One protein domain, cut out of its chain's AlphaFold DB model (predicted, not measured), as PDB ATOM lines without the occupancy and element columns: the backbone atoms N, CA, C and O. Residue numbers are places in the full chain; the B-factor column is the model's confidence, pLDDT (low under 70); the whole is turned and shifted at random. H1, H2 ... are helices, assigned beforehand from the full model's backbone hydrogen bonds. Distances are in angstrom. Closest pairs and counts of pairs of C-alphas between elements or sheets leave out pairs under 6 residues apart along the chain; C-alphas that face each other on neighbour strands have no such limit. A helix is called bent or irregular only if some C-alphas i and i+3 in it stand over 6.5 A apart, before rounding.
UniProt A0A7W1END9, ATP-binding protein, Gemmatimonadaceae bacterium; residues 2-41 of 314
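AT A GLANCE: This is residues 2 to 41 of the 314 residues of the protein "ATP-binding protein" of Gemmatimonadaceae bacterium (UniProt A0A7W1END9). The printed part makes a loose, open hook: H1 is its short limb, residues 12 to 20 turn the chain round, and H2 runs back the opposite way as the long limb, with only its beginning near H1. The short H3 follows H2 at the far end, and residues 29 to 41 stick out as a free arm that makes much of the length. A short antiparallel pairing of residues 15 to 16 with residues 19 to 20 lies within the turn. The printed part has 40 residues with three named helices, in the order H1, H2, H3, and no named strand; the class is all helix. The whole is loose, with a radius of gyration of the C-alphas of 12.4 A, and spans 38 by 16 by 11 A.

HOW THE PARTS SIT: H1, residues 2 to 11, and H2, residues 21 to 32, only just touch, with 3 pairs of C-alphas within 8 A. Their closest C-alphas are those of Leu 5 and Val 21, 7.5 A apart. H2 touches H1 with residues 21 to 24 alone. They form a helical hairpin, running opposite ways at a shallow tilt of 20 degrees, with their centres 13.4 A apart. H3, residues 34 to 37, and H2 meet only through their link. H3 is apart from H1. In H1 and H2 every pair of O i and N i+4 is within hydrogen-bond range, while H3, with 4 residues, is too short for such a pair and has its 1 pair of O i and N i+3 within range.

IN THESE COORDINATES: H1 begins at C-alpha 2, at (-17.576, 5.977, 18.458), and measures 14.3 A from first to last C-alpha over its 10 residues. H2, the longest helix with 12 residues, begins at C-alpha 21, at (-17.333, 5.232, 30.357), and measures 16.1 A from first to last C-alpha. H3 has 4 residues and ends at C-alpha 37, at (-19.527, 26.796, 21.128). No helix is bent or irregular.

THE WHOLE: The outline is a rod, and the two C-alphas farthest apart are those of Lys 11 and Gly 40, at 38.5 A. Residues 29 to 41 stand free, of which 29 to 32 belong to H2 and 34 to 37 belong to H3. The link from H1 to H2, of 9 residues, is short, the link from H2 to H3, of 1 residue, is tight, and no link is long. The printed part has no cut. The mean pLDDT of the printed part is 80.7, that of H3 is 74, and no printed residue is under 70.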
ATOM      1  N   ARG A   2     -16.431   6.821  18.836       77.81
ATOM      2  CA  ARG A   2     -17.576   5.977  18.458       77.81
ATOM      3  C   ARG A   2     -17.260   4.480  18.573       77.81
ATOM      4  O   ARG A   2     -18.041   3.759  19.176       77.81
ATOM      5  N   ASP A   3     -16.084   4.059  18.110       82.06
ATOM      6  CA  ASP A   3     -15.674   2.646  18.154       82.06
ATOM      7  C   ASP A   3     -15.373   2.168  19.576       82.06
ATOM      8  O   ASP A   3     -15.788   1.083  19.957       82.06
ATOM      9  N   VAL A   4     -14.745   3.021  20.395       80.44
ATOM     10  CA  VAL A   4     -14.484   2.744  21.818       80.44
ATOM     11  C   VAL A   4     -15.792   2.588  22.599       80.44
ATOM     12  O   VAL A   4     -15.956   1.618  23.325       80.44
ATOM     13  N   LEU A   5     -16.750   3.505  22.423       81.19
ATOM     14  CA  LEU A   5     -18.043   3.430  23.114       81.19
ATOM     15  C   LEU A   5     -18.882   2.240  22.633       81.19
ATOM     16  O   LEU A   5     -19.462   1.552  23.462       81.19
ATOM     17  N   ARG A   6     -18.883   1.941  21.326       80.44
ATOM     18  CA  ARG A   6     -19.537   0.737  20.784       80.44
ATOM     19  C   ARG A   6     -18.900  -0.551  21.299       80.44
ATOM     20  O   ARG A   6     -19.611  -1.524  21.514       80.44
ATOM     21  N   ALA A   7     -17.578  -0.583  21.469       78.94
ATOM     22  CA  ALA A   7     -16.877  -1.742  22.012       78.94
ATOM     23  C   ALA A   7     -17.188  -1.961  23.501       78.94
ATOM     24  O   ALA A   7     -17.346  -3.108  23.905       78.94
ATOM     25  N   LEU A   8     -17.318  -0.884  24.284       81.38
ATOM     26  CA  LEU A   8     -17.769  -0.939  25.679       81.38
ATOM     27  C   LEU A   8     -19.224  -1.400  25.789       81.38
ATOM     28  O   LEU A   8     -19.514  -2.321  26.539       81.38
ATOM     29  N   GLU A   9     -20.123  -0.823  24.986       78.88
ATOM     30  CA  GLU A   9     -21.550  -1.178  24.969       78.88
ATOM     31  C   GLU A   9     -21.780  -2.629  24.522       78.88
ATOM     32  O   GLU A   9     -22.647  -3.305  25.058       78.88
ATOM     33  N   LYS A  10     -20.969  -3.150  23.589       78.38
ATOM     34  CA  LYS A  10     -21.019  -4.566  23.186       78.38
ATOM     35  C   LYS A  10     -20.507  -5.536  24.253       78.38
ATOM     36  O   LYS A  10     -20.852  -6.710  24.190       78.38
ATOM     37  N   LYS A  11     -19.641  -5.079  25.159       81.31
ATOM     38  CA  LYS A  11     -19.045  -5.900  26.224       81.31
ATOM     39  C   LYS A  11     -19.706  -5.685  27.591       81.31
ATOM     40  O   LYS A  11     -19.255  -6.296  28.550       81.31
ATOM     41  N   ASP A  12     -20.728  -4.826  27.660       77.38
ATOM     42  CA  ASP A  12     -21.351  -4.327  28.895       77.38
ATOM     43  C   ASP A  12     -20.329  -3.811  29.928       77.38
ATOM     44  O   ASP A  12     -20.456  -3.973  31.139       77.38
ATOM     45  N   ASP A  13     -19.252  -3.207  29.423       80.31
ATOM     46  CA  ASP A  13     -18.088  -2.849  30.223       80.31
ATOM     47  C   ASP A  13     -18.170  -1.374  30.654       80.31
ATOM     48  O   ASP A  13     -18.403  -0.464  29.848       80.31
ATOM     49  N   GLN A  14     -17.979  -1.117  31.947       81.81
ATOM     50  CA  GLN A  14     -18.118   0.217  32.553       81.81
ATOM     51  C   GLN A  14     -16.847   1.067  32.388       81.81
ATOM     52  O   GLN A  14     -16.849   2.278  32.646       81.81
ATOM     53  N   SER A  15     -15.744   0.463  31.942       83.19
ATOM     54  CA  SER A  15     -14.445   1.126  31.853       83.19
ATOM     55  C   SER A  15     -13.659   0.707  30.616       83.19
ATOM     56  O   SER A  15     -13.694  -0.438  30.191       83.19
ATOM     57  N   TRP A  16     -12.920   1.649  30.028       80.62
ATOM     58  CA  TRP A  16     -11.938   1.361  28.986       80.62
ATOM     59  C   TRP A  16     -10.544   1.675  29.511       80.62
ATOM     60  O   TRP A  16     -10.213   2.841  29.762       80.62
ATOM     61  N   ARG A  17      -9.706   0.642  29.645       84.38
ATOM     62  CA  ARG A  17      -8.395   0.731  30.310       84.38
ATOM     63  C   ARG A  17      -8.556   1.302  31.725       84.38
ATOM     64  O   ARG A  17      -9.164   0.666  32.569       84.38
ATOM     65  N   THR A  18      -8.042   2.503  31.976       86.00
ATOM     66  CA  THR A  18      -8.091   3.182  33.279       86.00
ATOM     67  C   THR A  18      -9.225   4.204  33.403       86.00
ATOM     68  O   THR A  18      -9.317   4.890  34.416       86.00
ATOM     69  N   HIS A  19     -10.073   4.362  32.379       83.88
ATOM     70  CA  HIS A  19     -11.049   5.453  32.319       83.88
ATOM     71  C   HIS A  19     -12.485   4.933  32.296       83.88
ATOM     72  O   HIS A  19     -12.855   4.119  31.452       83.88
ATOM     73  N   HIS A  20     -13.322   5.472  33.181       88.69
ATOM     74  CA  HIS A  20     -14.748   5.159  33.236       88.69
ATOM     75  C   HIS A  20     -15.499   5.651  31.985       88.69
ATOM     76  O   HIS A  20     -15.213   6.734  31.456       88.69
ATOM     77  N   VAL A  21     -16.521   4.908  31.545       86.81
ATOM     78  CA  VAL A  21     -17.333   5.232  30.357       86.81
ATOM     79  C   VAL A  21     -17.979   6.618  30.449       86.81
ATOM     80  O   VAL A  21     -18.037   7.350  29.459       86.81
ATOM     81  N   ALA A  22     -18.392   7.034  31.650       86.00
ATOM     82  CA  ALA A  22     -18.944   8.368  31.903       86.00
ATOM     83  C   ALA A  22     -17.938   9.486  31.578       86.00
ATOM     84  O   ALA A  22     -18.304  10.483  30.953       86.00
ATOM     85  N   THR A  23     -16.659   9.304  31.922       86.12
ATOM     86  CA  THR A  23     -15.587  10.254  31.593       86.12
ATOM     87  C   THR A  23     -15.383  10.328  30.084       86.12
ATOM     88  O   THR A  23     -15.327  11.421  29.523       86.12
ATOM     89  N   ILE A  24     -15.367   9.181  29.399       86.31
ATOM     90  CA  ILE A  24     -15.225   9.108  27.936       86.31
ATOM     91  C   ILE A  24     -16.404   9.800  27.238       86.31
ATOM     92  O   ILE A  24     -16.198  10.587  26.312       86.31
ATOM     93  N   ARG A  25     -17.639   9.565  27.705       85.25
ATOM     94  CA  ARG A  25     -18.846  10.257  27.220       85.25
ATOM     95  C   ARG A  25     -18.765  11.764  27.473       85.25
ATOM     96  O   ARG A  25     -19.067  12.538  26.567       85.25
ATOM     97  N   LYS A  26     -18.293  12.195  28.648       85.94
ATOM     98  CA  LYS A  26     -18.111  13.616  28.991       85.94
ATOM     99  C   LYS A  26     -17.076  14.293  28.089       85.94
ATOM    100  O   LYS A  26     -17.342  15.386  27.594       85.94
ATOM    101  N   VAL A  27     -15.942  13.644  27.816       86.88
ATOM    102  CA  VAL A  27     -14.925  14.152  26.877       86.88
ATOM    103  C   VAL A  27     -15.487  14.229  25.459       86.88
ATOM    104  O   VAL A  27     -15.368  15.275  24.826       86.88
ATOM    105  N   ARG A  28     -16.166  13.175  24.979       84.69
ATOM    106  CA  ARG A  28     -16.824  13.186  23.663       84.69
ATOM    107  C   ARG A  28     -17.790  14.358  23.548       84.69
ATOM    108  O   ARG A  28     -17.701  15.106  22.588       84.69
ATOM    109  N   ASN A  29     -18.676  14.539  24.525       83.44
ATOM    110  CA  ASN A  29     -19.651  15.627  24.504       83.44
ATOM    111  C   ASN A  29     -18.959  17.000  24.513       83.44
ATOM    112  O   ASN A  29     -19.375  17.895  23.788       83.44
ATOM    113  N   ARG A  30     -17.867  17.173  25.272       81.00
ATOM    114  CA  ARG A  30     -17.095  18.428  25.269       81.00
ATOM    115  C   ARG A  30     -16.454  18.733  23.916       81.00
ATOM    116  O   ARG A  30     -16.517  19.889  23.505       81.00
ATOM    117  N   LEU A  31     -15.878  17.722  23.260       81.31
ATOM    118  CA  LEU A  31     -15.261  17.841  21.934       81.31
ATOM    119  C   LEU A  31     -16.307  18.049  20.838       81.31
ATOM    120  O   LEU A  31     -16.156  18.945  20.026       81.31
ATOM    121  N   SER A  32     -17.393  17.277  20.833       79.44
ATOM    122  CA  SER A  32     -18.473  17.441  19.853       79.44
ATOM    123  C   SER A  32     -19.160  18.802  19.968       79.44
ATOM    124  O   SER A  32     -19.573  19.351  18.957       79.44
ATOM    125  N   ASN A  33     -19.231  19.375  21.171       76.12
ATOM    126  CA  ASN A  33     -19.823  20.694  21.376       76.12
ATOM    127  C   ASN A  33     -18.836  21.848  21.142       76.12
ATOM    128  O   ASN A  33     -19.259  22.998  21.212       76.12
ATOM    129  N   ILE A  34     -17.543  21.594  20.890       77.25
ATOM    130  CA  ILE A  34     -16.582  22.681  20.640       77.25
ATOM    131  C   ILE A  34     -16.877  23.389  19.318       77.25
ATOM    132  O   ILE A  34     -16.796  24.606  19.255       77.25
ATOM    133  N   SER A  35     -17.295  22.650  18.288       72.62
ATOM    134  CA  SER A  35     -17.678  23.218  16.993       72.62
ATOM    135  C   SER A  35     -18.951  24.061  17.085       72.62
ATOM    136  O   SER A  35     -19.111  25.002  16.317       72.62
ATOM    137  N   LEU A  36     -19.832  23.758  18.047       74.00
ATOM    138  CA  LEU A  36     -21.022  24.556  18.344       74.00
ATOM    139  C   LEU A  36     -20.674  25.809  19.160       74.00
ATOM    140  O   LEU A  36     -21.066  26.904  18.775       74.00
ATOM    141  N   ARG A  37     -19.916  25.665  20.258       73.06
ATOM    142  CA  ARG A  37     -19.527  26.796  21.128       73.06
ATOM    143  C   ARG A  37     -18.556  27.763  20.455       73.06
ATOM    144  O   ARG A  37     -18.565  28.949  20.748       73.06
ATOM    145  N   CYS A  38     -17.714  27.256  19.563       74.75
ATOM    146  CA  CYS A  38     -16.710  28.027  18.835       74.75
ATOM    147  C   CYS A  38     -17.046  28.061  17.336       74.75
ATOM    148  O   CYS A  38     -16.147  28.000  16.490       74.75
ATOM    149  N   LYS A  39     -18.347  28.113  17.001       71.38
ATOM    150  CA  LYS A  39     -18.833  28.180  15.617       71.38
ATOM    151  C   LYS A  39     -18.184  29.373  14.914       71.38
ATOM    152  O   LYS A  39     -18.180  30.482  15.433       71.38
ATOM    153  N   GLY A  40     -17.602  29.129  13.743       72.88
ATOM    154  CA  GLY A  40     -16.880  30.147  12.972       72.88
ATOM    155  C   GLY A  40     -15.401  30.326  13.340       72.88
ATOM    156  O   GLY A  40     -14.666  30.872  12.526       72.88
ATOM    157  N   LEU A  41     -14.935  29.818  14.490       77.56
ATOM    158  CA  LEU A  41     -13.499  29.750  14.819       77.56
ATOM    159  C   LEU A  41     -12.857  28.443  14.365       77.56
ATOM    160  O   LEU A  41     -11.685  28.411  13.995       77.56
TER     161      LEU A  41